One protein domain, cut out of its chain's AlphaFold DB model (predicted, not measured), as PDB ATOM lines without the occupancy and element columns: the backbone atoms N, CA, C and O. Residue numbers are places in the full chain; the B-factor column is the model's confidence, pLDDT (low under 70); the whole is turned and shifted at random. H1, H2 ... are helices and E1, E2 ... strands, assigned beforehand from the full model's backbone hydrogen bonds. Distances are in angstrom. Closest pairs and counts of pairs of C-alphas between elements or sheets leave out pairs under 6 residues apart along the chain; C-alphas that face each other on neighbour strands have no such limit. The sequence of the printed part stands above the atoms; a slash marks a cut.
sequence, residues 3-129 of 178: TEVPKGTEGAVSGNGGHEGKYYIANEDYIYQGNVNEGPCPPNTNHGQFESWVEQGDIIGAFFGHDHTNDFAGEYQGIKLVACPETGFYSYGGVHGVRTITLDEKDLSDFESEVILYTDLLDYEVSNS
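AT A GLANCE: This is residues 3 to 129 of the 178 residues of an uncharacterized protein of Clostridium sp. CAG:678 (UniProt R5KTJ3). A small four-stranded sheet, E3, E5, E6 and E4, is the middle slab of a flat body: the long hairpin of E7 and E8 lies over one of its faces, loosely, and the small strand pair E1 and E2, with loop residues 34 to 48, lies toward the other. The short helix H1 is at one end of the sheet, while H2 and the tail after it lie at the opposite end of the body. The printed part has 127 residues, with eight named strands and two named helices in the order E1 E2 E3 H1 E4 E5 E6 E7 E8 H2; the large sheet is mixed, in the order E3, E5, E6, E4. The class is mixed, helices and strands, with under half of the residues, 54, in named elements. The whole is compact, with a radius of gyration of the C-alphas of 16.1 A and spans of 48 by 47 by 24 A.

IN THESE COORDINATES: E1, residues 3 to 5, begins with C-alpha 3 at (237.311, 210.029, 195.227). E2 is residues 23 to 26 and E3 residues 31 to 33. H1, residues 49 to 56, is 10.7 A long. E4 is residues 61 to 64, E5 residues 73 to 76, and E6 residues 79 to 83, 13.1 A long. E7, residues 97 to 104, is 23.1 A long, and E8, residues 107 to 117, is 27.5 A long and bends by 66 degrees at residue 110. H2, residues 118 to 121, ends with C-alpha 121 at (230.908, 239.401, 180.608).

HOW THE PARTS SIT: E5 and E6 form an antiparallel hairpin, with N 81 and O 74 2.8 A apart. E3, an edge strand, is antiparallel to E5, with N 73 and O 33 2.9 A apart. E4, the other edge strand, is parallel to E6 at 18 degrees, with N 62 and O 80 2.8 A apart. H1 only grazes this sheet, with its residues 50 to 54. E1 and E2 meet only at a point, where C-alphas 4 and 24 are 4.4 A apart. E7 and E8 form an antiparallel hairpin at 160 degrees, with N 116 and O 98 2.8 A apart. E8 and E4 are only just apart, at 8.5 A. The closest C-alphas of E7 and H2, those of Gly 97 and Tyr 118, are 4.8 A apart. In H1 every O i to N i+4 pair is within hydrogen-bond range; H2 is too short for such a pair.

THE WHOLE: The two C-alphas farthest apart, those of Glu 55 and Ser 127, are 48.5 A apart. The printed part has no cut. The links E1 to E2, E3 to H1 and E6 to E7 are long. The mean pLDDT of the printed part is 94.6, and no printed residue is under 70.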
ATOM      1  N   THR A   3     236.619 211.261 194.820       96.81
ATOM      2  CA  THR A   3     237.311 210.029 195.227       96.81
ATOM      3  C   THR A   3     238.363 210.355 196.280       96.81
ATOM      4  O   THR A   3     239.204 211.221 196.055       96.81
ATOM      5  N   GLU A   4     238.317 209.677 197.432       97.25
ATOM      6  CA  GLU A   4     239.313 209.845 198.499       97.25
ATOM      7  C   GLU A   4     240.674 209.292 198.055       97.25
ATOM      8  O   GLU A   4     240.762 208.192 197.509       97.25
ATOM      9  N   VAL A   5     241.740 210.053 198.299       98.19
ATOM     10  CA  VAL A   5     243.112 209.733 197.891       98.19
ATOM     11  C   VAL A   5     244.117 210.035 199.010       98.19
ATOM     12  O   VAL A   5     243.818 210.796 199.934       98.19
ATOM     13  N   PRO A   6     245.342 209.480 198.956       98.06
ATOM     14  CA  PRO A   6     246.403 209.851 199.885       98.06
ATOM     15  C   PRO A   6     246.785 211.334 199.794       98.06
ATOM     16  O   PRO A   6     246.754 211.951 198.725       98.06
ATOM     17  N   LYS A   7     247.241 211.895 200.918       97.00
ATOM     18  CA  LYS A   7     247.804 213.249 200.976       97.00
ATOM     19  C   LYS A   7     248.959 213.419 199.984       97.00
ATOM     20  O   LYS A   7     249.874 212.602 199.959       97.00
ATOM     21  N   GLY A   8     248.956 214.535 199.257       95.88
ATOM     22  CA  GLY A   8     250.009 214.878 198.293       95.88
ATOM     23  C   GLY A   8     249.801 214.288 196.899       95.88
ATOM     24  O   GLY A   8     250.657 214.480 196.042       95.88
ATOM     25  N   THR A   9     248.680 213.600 196.668       97.69
ATOM     26  CA  THR A   9     248.237 213.243 195.316       97.69
ATOM     27  C   THR A   9     248.026 214.520 194.498       97.69
ATOM     28  O   THR A   9     247.456 215.492 194.997       97.69
ATOM     29  N   GLU A  10     248.516 214.538 193.259       96.06
ATOM     30  CA  GLU A  10     248.361 215.677 192.348       96.06
ATOM     31  C   GLU A  10     246.876 215.960 192.076       96.06
ATOM     32  O   GLU A  10     246.082 215.034 191.920       96.06
ATOM     33  N   GLY A  11     246.490 217.240 192.079       93.88
ATOM     34  CA  GLY A  11     245.096 217.659 191.904       93.88
ATOM     35  C   GLY A  11     244.176 217.384 193.100       93.88
ATOM     36  O   GLY A  11     242.980 217.642 193.010       93.88
ATOM     37  N   ALA A  12     244.694 216.870 194.222       97.00
ATOM     38  CA  ALA A  12     243.866 216.594 195.389       97.00
ATOM     39  C   ALA A  12     243.560 217.857 196.208       97.00
ATOM     40  O   ALA A  12     244.461 218.609 196.586       97.00
ATOM     41  N   VAL A  13     242.293 218.019 196.577       96.75
ATOM     42  CA  VAL A  13     241.806 219.051 197.497       96.75
ATOM     43  C   VAL A  13     241.652 218.488 198.911       96.75
ATOM     44  O   VAL A  13     241.378 217.300 199.098       96.75
ATOM     45  N   SER A  14     241.845 219.325 199.932       96.81
ATOM     46  CA  SER A  14     241.623 218.932 201.333       96.81
ATOM     47  C   SER A  14     240.132 218.897 201.649       96.81
ATOM     48  O   SER A  14     239.412 219.811 201.270       96.81
ATOM     49  N   GLY A  15     239.679 217.890 202.395       95.12
ATOM     50  CA  GLY A  15     238.334 217.873 202.966       95.12
ATOM     51  C   GLY A  15     238.152 218.923 204.068       95.12
ATOM     52  O   GLY A  15     239.116 219.281 204.752       95.12
ATOM     53  N   ASN A  16     236.907 219.370 204.244       91.75
ATOM     54  CA  ASN A  16     236.481 220.346 205.249       91.75
ATOM     55  C   ASN A  16     235.539 219.717 206.294       91.75
ATOM     56  O   ASN A  16     234.905 218.687 206.045       91.75
ATOM     57  N   GLY A  17     235.446 220.333 207.478       87.56
ATOM     58  CA  GLY A  17     234.539 219.914 208.551       87.56
ATOM     59  C   GLY A  17     234.770 218.467 209.005       87.56
ATOM     60  O   GLY A  17     235.875 218.082 209.378       87.56
ATOM     61  N   GLY A  18     233.738 217.623 208.931       89.19
ATOM     62  CA  GLY A  18     233.812 216.194 209.278       89.19
ATOM     63  C   GLY A  18     234.796 215.371 208.430       89.19
ATOM     64  O   GLY A  18     235.025 214.197 208.724       89.19
ATOM     65  N   HIS A  19     235.383 215.975 207.395       92.88
ATOM     66  CA  HIS A  19     236.350 215.368 206.484       92.88
ATOM     67  C   HIS A  19     237.769 215.947 206.626       92.88
ATOM     68  O   HIS A  19     238.620 215.698 205.770       92.88
ATOM     69  N   GLU A  20     238.050 216.701 207.692       92.38
ATOM     70  CA  GLU A  20     239.395 217.205 207.979       92.38
ATOM     71  C   GLU A  20     240.450 216.082 207.983       92.38
ATOM     72  O   GLU A  20     240.256 214.994 208.528       92.38
ATOM     73  N   GLY A  21     241.599 216.351 207.355       94.56
ATOM     74  CA  GLY A  21     242.707 215.397 207.233       94.56
ATOM     75  C   GLY A  21     242.564 214.377 206.100       94.56
ATOM     76  O   GLY A  21     243.507 213.619 205.856       94.56
ATOM     77  N   LYS A  22     241.436 214.379 205.383       96.88
ATOM     78  CA  LYS A  22     241.221 213.586 204.168       96.88
ATOM     79  C   LYS A  22     241.451 214.429 202.916       96.88
ATOM     80  O   LYS A  22     241.370 215.655 202.963       96.88
ATOM     81  N   TYR A  23     241.742 213.761 201.804       97.94
ATOM     82  CA  TYR A  23     242.048 214.399 200.526       97.94
ATOM     83  C   TYR A  23     241.251 213.744 199.412       97.94
ATOM     84  O   TYR A  23     241.018 212.538 199.450       97.94
ATOM     85  N   TYR A  24     240.841 214.538 198.430       97.69
ATOM     86  CA  TYR A  24     239.909 214.108 197.400       97.69
ATOM     87  C   TYR A  24     240.324 214.621 196.027       97.69
ATOM     88  O   TYR A  24     240.771 215.755 195.915       97.69
ATOM     89  N   ILE A  25     240.130 213.813 194.989       97.62
ATOM     90  CA  ILE A  25     240.173 214.264 193.591       97.62
ATOM     91  C   ILE A  25     238.764 214.274 193.001       97.62
ATOM     92  O   ILE A  25     237.884 213.532 193.457       97.62
ATOM     93  N   ALA A  26     238.566 215.094 191.971       97.19
ATOM     94  CA  ALA A  26     237.396 214.993 191.111       97.19
ATOM     95  C   ALA A  26     237.304 213.576 190.526       97.19
ATOM     96  O   ALA A  26     238.315 212.993 190.133       97.19
ATOM     97  N   ASN A  27     236.101 213.009 190.499       97.12
ATOM     98  CA  ASN A  27     235.858 211.748 189.818       97.12
ATOM     99  C   ASN A  27     235.175 212.037 188.476       97.12
ATOM    100  O   ASN A  27     234.016 212.456 188.452       97.12
ATOM    101  N   GLU A  28     235.906 211.800 187.390       95.56
ATOM    102  CA  GLU A  28     235.476 212.040 186.006       95.56
ATOM    103  C   GLU A  28     234.282 211.166 185.581       95.56
ATOM    104  O   GLU A  28     233.561 211.535 184.660       95.56
ATOM    105  N   ASP A  29     234.002 210.061 186.285       96.88
ATOM    106  CA  ASP A  29     232.796 209.254 186.042       96.88
ATOM    107  C   ASP A  29     231.509 210.006 186.427       96.88
ATOM    108  O   ASP A  29     230.419 209.642 185.986       96.88
ATOM    109  N   TYR A  30     231.618 211.027 187.284       97.44
ATOM    110  CA  TYR A  30     230.485 211.821 187.763       97.44
ATOM    111  C   TYR A  30     230.553 213.280 187.320       97.44
ATOM    112  O   TYR A  30     229.521 213.873 187.019       97.44
ATOM    113  N   ILE A  31     231.743 213.884 187.338       97.56
ATOM    114  CA  ILE A  31     231.953 215.298 187.013       97.56
ATOM    115  C   ILE A  31     232.273 215.417 185.527       97.56
ATOM    116  O   ILE A  31     233.299 214.923 185.073       97.56
ATOM    117  N   TYR A  32     231.404 216.106 184.788       95.62
ATOM    118  CA  TYR A  32     231.499 216.243 183.332       95.62
ATOM    119  C   TYR A  32     231.902 217.654 182.870       95.62
ATOM    120  O   TYR A  32     232.176 217.860 181.689       95.62
ATOM    121  N   GLN A  33     231.921 218.642 183.768       95.12
ATOM    122  CA  GLN A  33     232.309 220.024 183.471       95.12
ATOM    123  C   GLN A  33     233.015 220.653 184.674       95.12
ATOM    124  O   GLN A  33     232.665 220.358 185.815       95.12
ATOM    125  N   GLY A  34     233.921 221.595 184.403       93.88
ATOM    126  CA  GLY A  34     234.541 222.457 185.408       93.88
ATOM    127  C   GLY A  34     235.538 221.715 186.294       93.88
ATOM    128  O   GLY A  34     236.025 220.642 185.945       93.88
ATOM    129  N   ASN A  35     235.870 222.318 187.429       94.62
ATOM    130  CA  ASN A  35     236.988 221.932 188.274       94.62
ATOM    131  C   ASN A  35     236.594 221.937 189.754       94.62
ATOM    132  O   ASN A  35     235.843 222.789 190.237       94.62
ATOM    133  N   VAL A  36     237.162 220.980 190.487       95.94
ATOM    134  CA  VAL A  36     237.126 220.930 191.951       95.94
ATOM    135  C   VAL A  36     238.431 221.547 192.445       95.94
ATOM    136  O   VAL A  36     239.459 220.876 192.503       95.94
ATOM    137  N   ASN A  37     238.396 222.841 192.741       94.56
ATOM    138  CA  ASN A  37     239.561 223.638 193.122       94.56
ATOM    139  C   ASN A  37     239.746 223.721 194.644       94.56
ATOM    140  O   ASN A  37     240.865 223.900 195.128       94.56
ATOM    141  N   GLU A  38     238.673 223.519 195.409       94.50
ATOM    142  CA  GLU A  38     238.724 223.354 196.858       94.50
ATOM    143  C   GLU A  38     237.750 222.269 197.325       94.50
ATOM    144  O   GLU A  38     236.795 221.912 196.631       94.50
ATOM    145  N   GLY A  39     238.007 221.700 198.504       94.44
ATOM    146  CA  GLY A  39     237.111 220.697 199.066       94.44
ATOM    147  C   GLY A  39     235.761 221.332 199.380       94.44
ATOM    148  O   GLY A  39     235.747 222.337 200.086       94.44
ATOM    149  N   PRO A  40     234.635 220.759 198.924       92.69
ATOM    150  CA  PRO A  40     233.329 221.248 199.334       92.69
ATOM    151  C   PRO A  40     233.190 221.265 200.859       92.69
ATOM    152  O   PRO A  40     233.849 220.477 201.551       92.69
ATOM    153  N   CYS A  41     232.319 222.125 201.385       90.38
ATOM    154  CA  CYS A  41     232.058 222.246 202.824       90.38
ATOM    155  C   CYS A  41     230.738 221.554 203.241       90.38
ATOM    156  O   CYS A  41     229.753 222.232 203.554       90.38
ATOM    157  N   PRO A  42     230.649 220.204 203.228       89.50
ATOM    158  CA  PRO A  42     229.432 219.509 203.628       89.50
ATOM    159  C   PRO A  42     229.196 219.629 205.142       89.50
ATOM    160  O   PRO A  42     230.125 219.896 205.913       89.50
ATOM    161  N   PRO A  43     227.966 219.358 205.615       88.94
ATOM    162  CA  PRO A  43     227.714 219.239 207.043       88.94
ATOM    163  C   PRO A  43     228.566 218.122 207.665       88.94
ATOM    164  O   PRO A  43     228.749 217.058 207.079       88.94
ATOM    165  N   ASN A  44     229.004 218.319 208.912       90.56
ATOM    166  CA  ASN A  44     229.788 217.322 209.661       90.56
ATOM    167  C   ASN A  44     229.054 215.987 209.870       90.56
ATOM    168  O   ASN A  44     229.669 214.977 210.201       90.56
ATOM    169  N   THR A  45     227.728 215.986 209.763       90.50
ATOM    170  CA  THR A  45     226.889 214.800 209.920       90.50
ATOM    171  C   THR A  45     225.891 214.762 208.776       90.50
ATOM    172  O   THR A  45     225.139 215.720 208.579       90.50
ATOM    173  N   ASN A  46     225.881 213.654 208.032       92.12
ATOM    174  CA  ASN A  46     224.862 213.409 207.020       92.12
ATOM    175  C   ASN A  46     223.548 213.017 207.715       92.12
ATOM    176  O   ASN A  46     223.508 212.042 208.464       92.12
ATOM    177  N   HIS A  47     222.490 213.785 207.460       94.62
ATOM    178  CA  HIS A  47     221.148 213.551 207.997       94.62
ATOM    179  C   HIS A  47     220.171 212.995 206.949       94.62
ATOM    180  O   HIS A  47     218.966 213.004 207.183       94.62
ATOM    181  N   GLY A  48     220.665 212.529 205.798       96.00
ATOM    182  CA  GLY A  48     219.828 211.946 204.749       96.00
ATOM    183  C   GLY A  48     219.267 212.965 203.755       96.00
ATOM    184  O   GLY A  48     218.276 212.680 203.091       96.00
ATOM    185  N   GLN A  49     219.825 214.181 203.681       95.44
ATOM    186  CA  GLN A  49     219.271 215.237 202.824       95.44
ATOM    187  C   GLN A  49     219.328 214.844 201.346       95.44
ATOM    188  O   GLN A  49     218.324 214.962 200.650       95.44
ATOM    189  N   PHE A  50     220.475 214.354 200.876       96.62
ATOM    190  CA  PHE A  50     220.624 213.936 199.485       96.62
ATOM    191  C   PHE A  50     219.777 212.694 199.188       96.62
ATOM    192  O   PHE A  50     219.081 212.639 198.181       96.62
ATOM    193  N   GLU A  51     219.769 211.727 200.102       97.69
ATOM    194  CA  GLU A  51     218.966 210.513 199.996       97.69
ATOM    195  C   GLU A  51     217.470 210.841 199.890       97.69
ATOM    196  O   GLU A  51     216.779 210.271 199.050       97.69
ATOM    197  N   SER A  52     216.985 211.832 200.647       97.94
ATOM    198  CA  SER A  52     215.596 212.297 200.544       97.94
ATOM    199  C   SER A  52     215.261 212.896 199.176       97.94
ATOM    200  O   SER A  52     214.127 212.777 198.718       97.94
ATOM    201  N   TRP A  53     216.235 213.512 198.495       97.94
ATOM    202  CA  TRP A  53     216.037 214.035 197.142       97.94
ATOM    203  C   TRP A  53     215.901 212.913 196.120       97.94
ATOM    204  O   TRP A  53     215.037 212.967 195.248       97.94
ATOM    205  N   VAL A  54     216.725 211.876 196.266       98.00
ATOM    206  CA  VAL A  54     216.672 210.681 195.420       98.00
ATOM    207  C   VAL A  54     215.354 209.930 195.628       98.00
ATOM    208  O   VAL A  54     214.724 209.531 194.654       98.00
ATOM    209  N   GLU A  55     214.902 209.771 196.877       98.00
ATOM    210  CA  GLU A  55     213.614 209.137 197.204       98.00
ATOM    211  C   GLU A  55     212.410 209.920 196.667       98.00
ATOM    212  O   GLU A  55     211.432 209.316 196.225       98.00
ATOM    213  N   GLN A  56     212.480 211.253 196.698       97.56
ATOM    214  CA  GLN A  56     211.441 212.128 196.164       97.56
ATOM    215  C   GLN A  56     211.297 211.973 194.636       97.56
ATOM    216  O   GLN A  56     210.178 211.978 194.122       97.56
ATOM    217  N   GLY A  57     212.410 211.810 193.912       96.31
ATOM    218  CA  GLY A  57     212.422 211.427 192.495       96.31
ATOM    219  C   GLY A  57     212.018 212.511 191.485       96.31
ATOM    220  O   GLY A  57     211.928 212.208 190.298       96.31
ATOM    221  N   ASP A  58     211.782 213.753 191.921       96.19
ATOM    222  CA  ASP A  58     211.429 214.899 191.060       96.19
ATOM    223  C   ASP A  58     212.505 216.007 191.024       96.19
ATOM    224  O   ASP A  58     212.343 217.016 190.335       96.19
ATOM    225  N   ILE A  59     213.625 215.819 191.732       97.56
ATOM    226  CA  ILE A  59     214.748 216.763 191.764       97.56
ATOM    227  C   ILE A  59     215.767 216.364 190.699       97.56
ATOM    228  O   ILE A  59     216.501 215.397 190.866       97.56
ATOM    229  N   ILE A  60     215.855 217.157 189.633       96.94
ATOM    230  CA  ILE A  60     216.795 216.933 188.520       96.94
ATOM    231  C   ILE A  60     218.165 217.593 188.745       96.94
ATOM    232  O   ILE A  60     219.155 217.229 188.114       96.94
ATOM    233  N   GLY A  61     218.258 218.558 189.667       97.44
ATOM    234  CA  GLY A  61     219.536 219.151 190.044       97.44
ATOM    235  C   GLY A  61     219.491 220.149 191.196       97.44
ATOM    236  O   GLY A  61     218.430 220.615 191.609       97.44
ATOM    237  N   ALA A  62     220.673 220.474 191.713       97.38
ATOM    238  CA  ALA A  62     220.904 221.419 192.795       97.38
ATOM    239  C   ALA A  62     222.172 222.241 192.531       97.38
ATOM    240  O   ALA A  62     223.192 221.714 192.080       97.38
ATOM    241  N   PHE A  63     222.101 223.535 192.848       97.12
ATOM    242  CA  PHE A  63     223.174 224.501 192.630       97.12
ATOM    243  C   PHE A  63     223.680 225.039 193.963       97.12
ATOM    244  O   PHE A  63     222.892 225.433 194.826       97.12
ATOM    245  N   PHE A  64     224.999 225.077 194.116       95.06
ATOM    246  CA  PHE A  64     225.680 225.411 195.359       95.06
ATOM    247  C   PHE A  64     226.646 226.575 195.144       95.06
ATOM    248  O   PHE A  64     227.300 226.667 194.110       95.06
ATOM    249  N   GLY A  65     226.731 227.463 196.134       91.75
ATOM    250  CA  GLY A  65     227.798 228.461 196.242       91.75
ATOM    251  C   GLY A  65     228.712 228.116 197.415       91.75
ATOM    252  O   GLY A  65     228.948 226.942 197.677       91.75
ATOM    253  N   HIS A  66     229.133 229.129 198.178       91.69
ATOM    254  CA  HIS A  66     229.995 229.024 199.370       91.69
ATOM    255  C   HIS A  66     231.457 228.653 199.092       91.69
ATOM    256  O   HIS A  66     232.337 229.330 199.610       91.69
ATOM    257  N   ASP A  67     231.713 227.650 198.256       90.81
ATOM    258  CA  ASP A  67     233.062 227.228 197.872       90.81
ATOM    259  C   ASP A  67     233.483 227.989 196.599       90.81
ATOM    260  O   ASP A  67     233.188 227.579 195.478       90.81
ATOM    261  N   HIS A  68     234.091 229.162 196.788       88.31
ATOM    262  CA  HIS A  68     234.228 230.217 195.774       88.31
ATOM    263  C   HIS A  68     234.971 229.815 194.497       88.31
ATOM    264  O   HIS A  68     234.738 230.397 193.438       88.31
ATOM    265  N   THR A  69     235.901 228.870 194.598       91.06
ATOM    266  CA  THR A  69     236.746 228.459 193.470       91.06
ATOM    267  C   THR A  69     236.161 227.312 192.666       91.06
ATOM    268  O   THR A  69     236.649 227.041 191.569       91.06
ATOM    269  N   ASN A  70     235.144 226.628 193.185       95.06
ATOM    270  CA  ASN A  70     234.540 225.490 192.512       95.06
ATOM    271  C   ASN A  70     233.560 225.953 191.428       95.06
ATOM    272  O   ASN A  70     232.653 226.739 191.683       95.06
ATOM    273  N   ASP A  71     233.709 225.408 190.222       95.62
ATOM    274  CA  ASP A  71     232.838 225.689 189.073       95.62
ATOM    275  C   ASP A  71     232.314 224.406 188.402       95.62
ATOM    276  O   ASP A  71     231.760 224.447 187.300       95.62
ATOM    277  N   PHE A  72     232.488 223.259 189.063       96.19
ATOM    278  CA  PHE A  72     232.164 221.955 188.502       96.19
ATOM    279  C   PHE A  72     230.659 221.697 188.363       96.19
ATOM    280  O   PHE A  72     229.840 222.152 189.162       96.19
ATOM    281  N   ALA A  73     230.303 220.874 187.381       97.44
ATOM    282  CA  ALA A  73     228.999 220.233 187.283       97.44
ATOM    283  C   ALA A  73     229.190 218.723 187.125       97.44
ATOM    284  O   ALA A  73     230.027 218.261 186.344       97.44
ATOM    285  N   GLY A  74     228.416 217.961 187.888       97.50
ATOM    286  CA  GLY A  74     228.406 216.512 187.806       97.50
ATOM    287  C   GLY A  74     227.034 215.942 188.101       97.50
ATOM    288  O   GLY A  74     226.146 216.649 188.568       97.50
ATOM    289  N   GLU A  75     226.866 214.655 187.841       97.81
ATOM    290  CA  GLU A  75     225.631 213.935 188.118       97.81
ATOM    291  C   GLU A  75     225.895 212.785 189.083       97.81
ATOM    292  O   GLU A  75     226.869 212.038 188.962       97.81
ATOM    293  N   TYR A  76     225.022 212.637 190.073       97.50
ATOM    294  CA  TYR A  76     225.069 211.521 191.002       97.50
ATOM    295  C   TYR A  76     223.654 211.036 191.292       97.50
ATOM    296  O   TYR A  76     222.800 211.818 191.693       97.50
ATOM    297  N   GLN A  77     223.408 209.740 191.077       96.81
ATOM    298  CA  GLN A  77     222.094 209.102 191.258       96.81
ATOM    299  C   GLN A  77     220.939 209.823 190.530       96.81
ATOM    300  O   GLN A  77     219.842 209.930 191.069       96.81
ATOM    301  N   GLY A  78     221.183 210.307 189.306       96.25
ATOM    302  CA  GLY A  78     220.172 210.994 188.491       96.25
ATOM    303  C   GLY A  78     219.940 212.463 188.852       96.25
ATOM    304  O   GLY A  78     219.043 213.081 188.292       96.25
ATOM    305  N   ILE A  79     220.726 213.029 189.777       98.25
ATOM    306  CA  ILE A  79     220.624 214.431 190.199       98.25
ATOM    307  C   ILE A  79     221.904 215.168 189.811       98.25
ATOM    308  O   ILE A  79     223.004 214.791 190.235       98.25
ATOM    309  N   LYS A  80     221.771 216.256 189.047       98.25
ATOM    310  CA  LYS A  80     222.885 217.147 188.705       98.25
ATOM    311  C   LYS A  80     223.267 218.009 189.911       98.25
ATOM    312  O   LYS A  80     222.481 218.828 190.374       98.25
ATOM    313  N   LEU A  81     224.474 217.844 190.433       97.75
ATOM    314  CA  LEU A  81     225.002 218.604 191.563       97.75
ATOM    315  C   LEU A  81     226.073 219.568 191.052       97.75
ATOM    316  O   LEU A  81     227.102 219.147 190.517       97.75
ATOM    317  N   VAL A  82     225.817 220.865 191.202       97.62
ATOM    318  CA  VAL A  82     226.552 221.901 190.474       97.62
ATOM    319  C   VAL A  82     227.100 222.957 191.424       97.62
ATOM    320  O   VAL A  82     226.342 223.583 192.159       97.62
ATOM    321  N   ALA A  83     228.410 223.180 191.392       96.38
ATOM    322  CA  ALA A  83     229.050 224.294 192.075       96.38
ATOM    323  C   ALA A  83     229.105 225.524 191.154       96.38
ATOM    324  O   ALA A  83     229.423 225.435 189.962       96.38
ATOM    325  N   CYS A  84     228.762 226.681 191.711       95.31
ATOM    326  CA  CYS A  84     228.785 227.965 191.028       95.31
ATOM    327  C   CYS A  84     230.009 228.777 191.478       95.31
ATOM    328  O   CYS A  84     230.199 228.928 192.689       95.31
ATOM    329  N   PRO A  85     230.765 229.377 190.539       93.50
ATOM    330  CA  PRO A  85     231.875 230.257 190.888       93.50
ATOM    331  C   PRO A  85     231.388 231.558 191.544       93.50
ATOM    332  O   PRO A  85     230.207 231.919 191.472       93.50
ATOM    333  N   GLU A  86     232.309 232.310 192.151       91.94
ATOM    334  CA  GLU A  86     232.015 233.645 192.683       91.94
ATOM    335  C   GLU A  86     231.671 234.630 191.545       91.94
ATOM    336  O   GLU A  86     232.354 234.705 190.531       91.94
ATOM    337  N   THR A  87     230.615 235.434 191.690       89.94
ATOM    338  CA  THR A  87     230.230 236.446 190.675       89.94
ATOM    339  C   THR A  87     230.995 237.773 190.799       89.94
ATOM    340  O   THR A  87     230.863 238.655 189.952       89.94
ATOM    341  N   GLY A  88     231.800 237.964 191.843       90.38
ATOM    342  CA  GLY A  88     232.483 239.229 192.098       90.38
ATOM    343  C   GLY A  88     233.814 239.062 192.809       90.38
ATOM    344  O   GLY A  88     234.204 237.977 193.183       90.38
ATOM    345  N   PHE A  89     234.501 240.178 193.030       93.50
ATOM    346  CA  PHE A  89     235.890 240.181 193.504       93.50
ATOM    347  C   PHE A  89     236.003 240.565 194.979       93.50
ATOM    348  O   PHE A  89     236.940 241.270 195.358       93.50
ATOM    349  N   TYR A  90     234.997 240.260 195.805       92.12
ATOM    350  CA  TYR A  90     235.034 240.667 197.213       92.12
ATOM    351  C   TYR A  90     235.787 239.650 198.060       92.12
ATOM    352  O   TYR A  90     236.617 240.046 198.893       92.12
ATOM    353  N   SER A  91     235.501 238.375 197.822       90.31
ATOM    354  CA  SER A  91     236.130 237.251 198.490       90.31
ATOM    355  C   SER A  91     237.247 236.663 197.628       90.31
ATOM    356  O   SER A  91     237.567 237.175 196.558       90.31
ATOM    357  N   TYR A  92     237.944 235.674 198.181       91.00
ATOM    358  CA  TYR A  92     239.022 234.990 197.481       91.00
ATOM    359  C   TYR A  92     238.464 234.042 196.421       91.00
ATOM    360  O   TYR A  92     237.389 233.479 196.610       91.00
ATOM    361  N   GLY A  93     239.280 233.768 195.410       86.12
ATOM    362  CA  GLY A  93     239.033 232.731 194.420       86.12
ATOM    363  C   GLY A  93     239.466 233.198 193.041       86.12
ATOM    364  O   GLY A  93     239.235 234.337 192.689       86.12
ATOM    365  N   GLY A  94     240.138 232.355 192.258       86.56
ATOM    366  CA  GLY A  94     240.646 232.745 190.931       86.56
ATOM    367  C   GLY A  94     239.634 232.590 189.791       86.56
ATOM    368  O   GLY A  94     239.930 232.956 188.656       86.56
ATOM    369  N   VAL A  95     238.457 232.026 190.074       90.38
ATOM    370  CA  VAL A  95     237.422 231.719 189.081       90.38
ATOM    371  C   VAL A  95     236.215 232.605 189.361       90.38
ATOM    372  O   VAL A  95     235.494 232.381 190.329       90.38
ATOM    373  N   HIS A  96     236.010 233.613 188.508       93.62
ATOM    374  CA  HIS A  96     234.913 234.572 188.645       93.62
ATOM    375  C   HIS A  96     233.964 234.488 187.462       93.62
ATOM    376  O   HIS A  96     234.398 234.585 186.312       93.62
ATOM    377  N   GLY A  97     232.670 234.370 187.728       93.69
ATOM    378  CA  GLY A  97     231.666 234.274 186.682       93.69
ATOM    379  C   GLY A  97     230.247 234.127 187.205       93.69
ATOM    380  O   GLY A  97     229.968 234.173 188.404       93.69
ATOM    381  N   VAL A  98     229.330 233.939 186.269       94.44
ATOM    382  CA  VAL A  98     227.954 233.536 186.561       94.44
ATOM    383  C   VAL A  98     227.699 232.178 185.943       94.44
ATOM    384  O   VAL A  98     228.294 231.836 184.923       94.44
ATOM    385  N   ARG A  99     226.785 231.419 186.539       95.44
ATOM    386  CA  ARG A  99     226.280 230.190 185.941       95.44
ATOM    387  C   ARG A  99     224.858 230.418 185.449       95.44
ATOM    388  O   ARG A  99     224.011 230.887 186.209       95.44
ATOM    389  N   THR A 100     224.607 230.115 184.183       95.88
ATOM    390  CA  THR A 100     223.263 230.163 183.601       95.88
ATOM    391  C   THR A 100     222.577 228.812 183.762       95.88
ATOM    392  O   THR A 100     223.224 227.771 183.918       95.88
ATOM    393  N   ILE A 101     221.248 228.843 183.770       97.50
ATOM    394  CA  ILE A 101     220.392 227.660 183.803       97.50
ATOM    395  C   ILE A 101     219.335 227.872 182.727       97.50
ATOM    396  O   ILE A 101     218.592 228.855 182.780       97.50
ATOM    397  N   THR A 102     219.278 226.957 181.769       97.81
ATOM    398  CA  THR A 102     218.328 226.996 180.660       97.81
ATOM    399  C   THR A 102     217.400 225.797 180.769       97.81
ATOM    400  O   THR A 102     217.851 224.653 180.801       97.81
ATOM    401  N   LEU A 103     216.099 226.076 180.841       97.44
ATOM    402  CA  LEU A 103     215.036 225.079 180.931       97.44
ATOM    403  C   LEU A 103     214.240 225.067 179.627       97.44
ATOM    404  O   LEU A 103     213.849 226.134 179.143       97.44
ATOM    405  N   ASP A 104     213.965 223.879 179.087       97.25
ATOM    406  CA  ASP A 104     212.984 223.725 178.016       97.25
ATOM    407  C   ASP A 104     211.589 223.588 178.636       97.25
ATOM    408  O   ASP A 104     211.285 222.621 179.328       97.25
ATOM    409  N   GLU A 105     210.704 224.548 178.372       96.94
ATOM    410  CA  GLU A 105     209.318 224.507 178.854       96.94
ATOM    411  C   GLU A 105     208.569 223.236 178.400       96.94
ATOM    412  O   GLU A 105     207.611 222.811 179.046       96.94
ATOM    413  N   LYS A 106     208.997 222.610 177.297       97.81
ATOM    414  CA  LYS A 106     208.403 221.372 176.774       97.81
ATOM    415  C   LYS A 106     208.959 220.110 177.426       97.81
ATOM    416  O   LYS A 106     208.298 219.076 177.344       97.81
ATOM    417  N   ASP A 107     210.139 220.189 178.033       96.88
ATOM    418  CA  ASP A 107     210.813 219.072 178.682       96.88
ATOM    419  C   ASP A 107     211.588 219.553 179.912       96.88
ATOM    420  O   ASP A 107     212.731 219.996 179.836       96.88
ATOM    421  N   LEU A 108     210.937 219.440 181.068       95.19
ATOM    422  CA  LEU A 108     211.521 219.768 182.367       95.19
ATOM    423  C   LEU A 108     212.172 218.552 183.038       95.19
ATOM    424  O   LEU A 108     212.429 218.597 184.237       95.19
ATOM    425  N   SER A 109     212.390 217.449 182.310       95.44
ATOM    426  CA  SER A 109     213.154 216.315 182.839       95.44
ATOM    427  C   SER A 109     214.659 216.578 182.849       95.44
ATOM    428  O   SER A 109     215.387 215.869 183.543       95.44
ATOM    429  N   ASP A 110     215.114 217.618 182.141       96.38
ATOM    430  CA  ASP A 110     216.507 218.039 182.130       96.38
ATOM    431  C   ASP A 110     216.688 219.569 182.036       96.38
ATOM    432  O   ASP A 110     215.738 220.329 181.841       96.38
ATOM    433  N   PHE A 111     217.929 220.029 182.197       97.19
ATOM    434  CA  PHE A 111     218.356 221.408 181.986       97.19
ATOM    435  C   PHE A 111     219.784 221.494 181.432       97.19
ATOM    436  O   PHE A 111     220.649 220.656 181.715       97.19
ATOM    437  N   GLU A 112     220.055 222.583 180.716       96.19
ATOM    438  CA  GLU A 112     221.406 222.979 180.319       96.19
ATOM    439  C   GLU A 112     221.962 224.027 181.289       96.19
ATOM    440  O   GLU A 112     221.228 224.843 181.853       96.19
ATOM    441  N   SER A 113     223.278 224.009 181.500       96.50
ATOM    442  CA  SER A 113     223.952 224.992 182.342       96.50
ATOM    443  C   SER A 113     225.391 225.212 181.896       96.50
ATOM    444  O   SER A 113     226.120 224.264 181.610       96.50
ATOM    445  N   GLU A 114     225.819 226.467 181.906       94.50
ATOM    446  CA  GLU A 114     227.178 226.872 181.560       94.50
ATOM    447  C   GLU A 114     227.678 227.972 182.495       94.50
ATOM    448  O   GLU A 114     226.893 228.717 183.085       94.50
ATOM    449  N   VAL A 115     228.999 228.063 182.629       95.00
ATOM    450  CA  VAL A 115     229.663 229.173 183.315       95.00
ATOM    451  C   VAL A 115     230.088 230.191 182.274       95.00
ATOM    452  O   VAL A 115     230.780 229.847 181.319       95.00
ATOM    453  N   ILE A 116     229.721 231.446 182.502       95.19
ATOM    454  CA  ILE A 116     230.213 232.589 181.744       95.19
ATOM    455  C   ILE A 116     231.174 233.347 182.652       95.19
ATOM    456  O   ILE A 116     230.777 233.861 183.705       95.19
ATOM    457  N   LEU A 117     232.448 233.382 182.270       94.06
ATOM    458  CA  LEU A 117     233.491 234.015 183.066       94.06
ATOM    459  C   LEU A 117     233.388 235.538 182.992       94.06
ATOM    460  O   LEU A 117     232.916 236.117 182.014       94.06
ATOM    461  N   TYR A 118     233.886 236.214 184.025       93.62
ATOM    462  CA  TYR A 118     233.890 237.676 184.079       93.62
ATOM    463  C   TYR A 118     234.632 238.311 182.895       93.62
ATOM    464  O   TYR A 118     234.281 239.411 182.480       93.62
ATOM    465  N   THR A 119     235.641 237.619 182.357       92.62
ATOM    466  CA  THR A 119     236.416 238.052 181.187       92.62
ATOM    467  C   THR A 119     235.567 238.140 179.928       92.62
ATOM    468  O   THR A 119     235.880 238.936 179.051       92.62
ATOM    469  N   ASP A 120     234.497 237.349 179.857       94.38
ATOM    470  CA  ASP A 120     233.576 237.322 178.724       94.38
ATOM    471  C   ASP A 120     232.363 238.242 178.957       94.38
ATOM    472  O   ASP A 120     231.729 238.692 178.004       94.38
ATOM    473  N   LEU A 121     232.037 238.541 180.222       93.50
ATOM    474  CA  LEU A 121     230.908 239.401 180.608       93.50
ATOM    475  C   LEU A 121     231.249 240.892 180.649       93.50
ATOM    476  O   LEU A 121     230.373 241.726 180.415       93.50
ATOM    477  N   LEU A 122     232.473 241.235 181.047       91.69
ATOM    478  CA  LEU A 122     232.874 242.610 181.329       91.69
ATOM    479  C   LEU A 122     233.696 243.181 180.175       91.69
ATOM    480  O   LEU A 122     234.582 242.531 179.632       91.69
ATOM    481  N   ASP A 123     233.451 244.446 179.850       94.06
ATOM    482  CA  ASP A 123     234.198 245.210 178.847       94.06
ATOM    483  C   ASP A 123     235.457 245.886 179.420       94.06
ATOM    484  O   ASP A 123     236.125 246.666 178.737       94.06
ATOM    485  N   TYR A 124     235.790 245.595 180.680       89.00
ATOM    486  CA  TYR A 124     236.936 246.153 181.381       89.00
ATOM    487  C   TYR A 124     237.743 245.080 182.106       89.00
ATOM    488  O   TYR A 124     237.216 244.096 182.624       89.00
ATOM    489  N   GLU A 125     239.046 245.326 182.222       87.00
ATOM    490  CA  GLU A 125     239.929 244.492 183.026       87.00
ATOM    491  C   GLU A 125     239.908 244.906 184.499       87.00
ATOM    492  O   GLU A 125     239.986 246.088 184.864       87.00
ATOM    493  N   VAL A 126     239.895 243.910 185.382       87.12
ATOM    494  CA  VAL A 126     240.116 244.130 186.810       87.12
ATOM    495  C   VAL A 126     241.610 244.345 187.043       87.12
ATOM    496  O   VAL A 126     242.388 243.410 187.183       87.12
ATOM    497  N   SER A 127     242.006 245.615 187.110       82.69
ATOM    498  CA  SER A 127     243.405 246.079 187.107       82.69
ATOM    499  C   SER A 127     244.325 245.561 188.221       82.69
ATOM    500  O   SER A 127     245.519 245.855 188.214       82.69
ATOM    501  N   ASN A 128     243.808 244.843 189.217       88.06
ATOM    502  CA  ASN A 128     244.599 244.367 190.343       88.06
ATOM    503  C   ASN A 128     244.419 242.859 190.518       88.06
ATOM    504  O   ASN A 128     243.407 242.426 191.070       88.06
ATOM    505  N   SER A 129     245.432 242.091 190.113       89.94
ATOM    506  CA  SER A 129     245.443 240.628 190.224       89.94
ATOM    507  C   SER A 129     245.293 240.137 191.663       89.94
ATOM    508  O   SER A 129     244.621 239.145 191.896       89.94
TER     509      SER A 129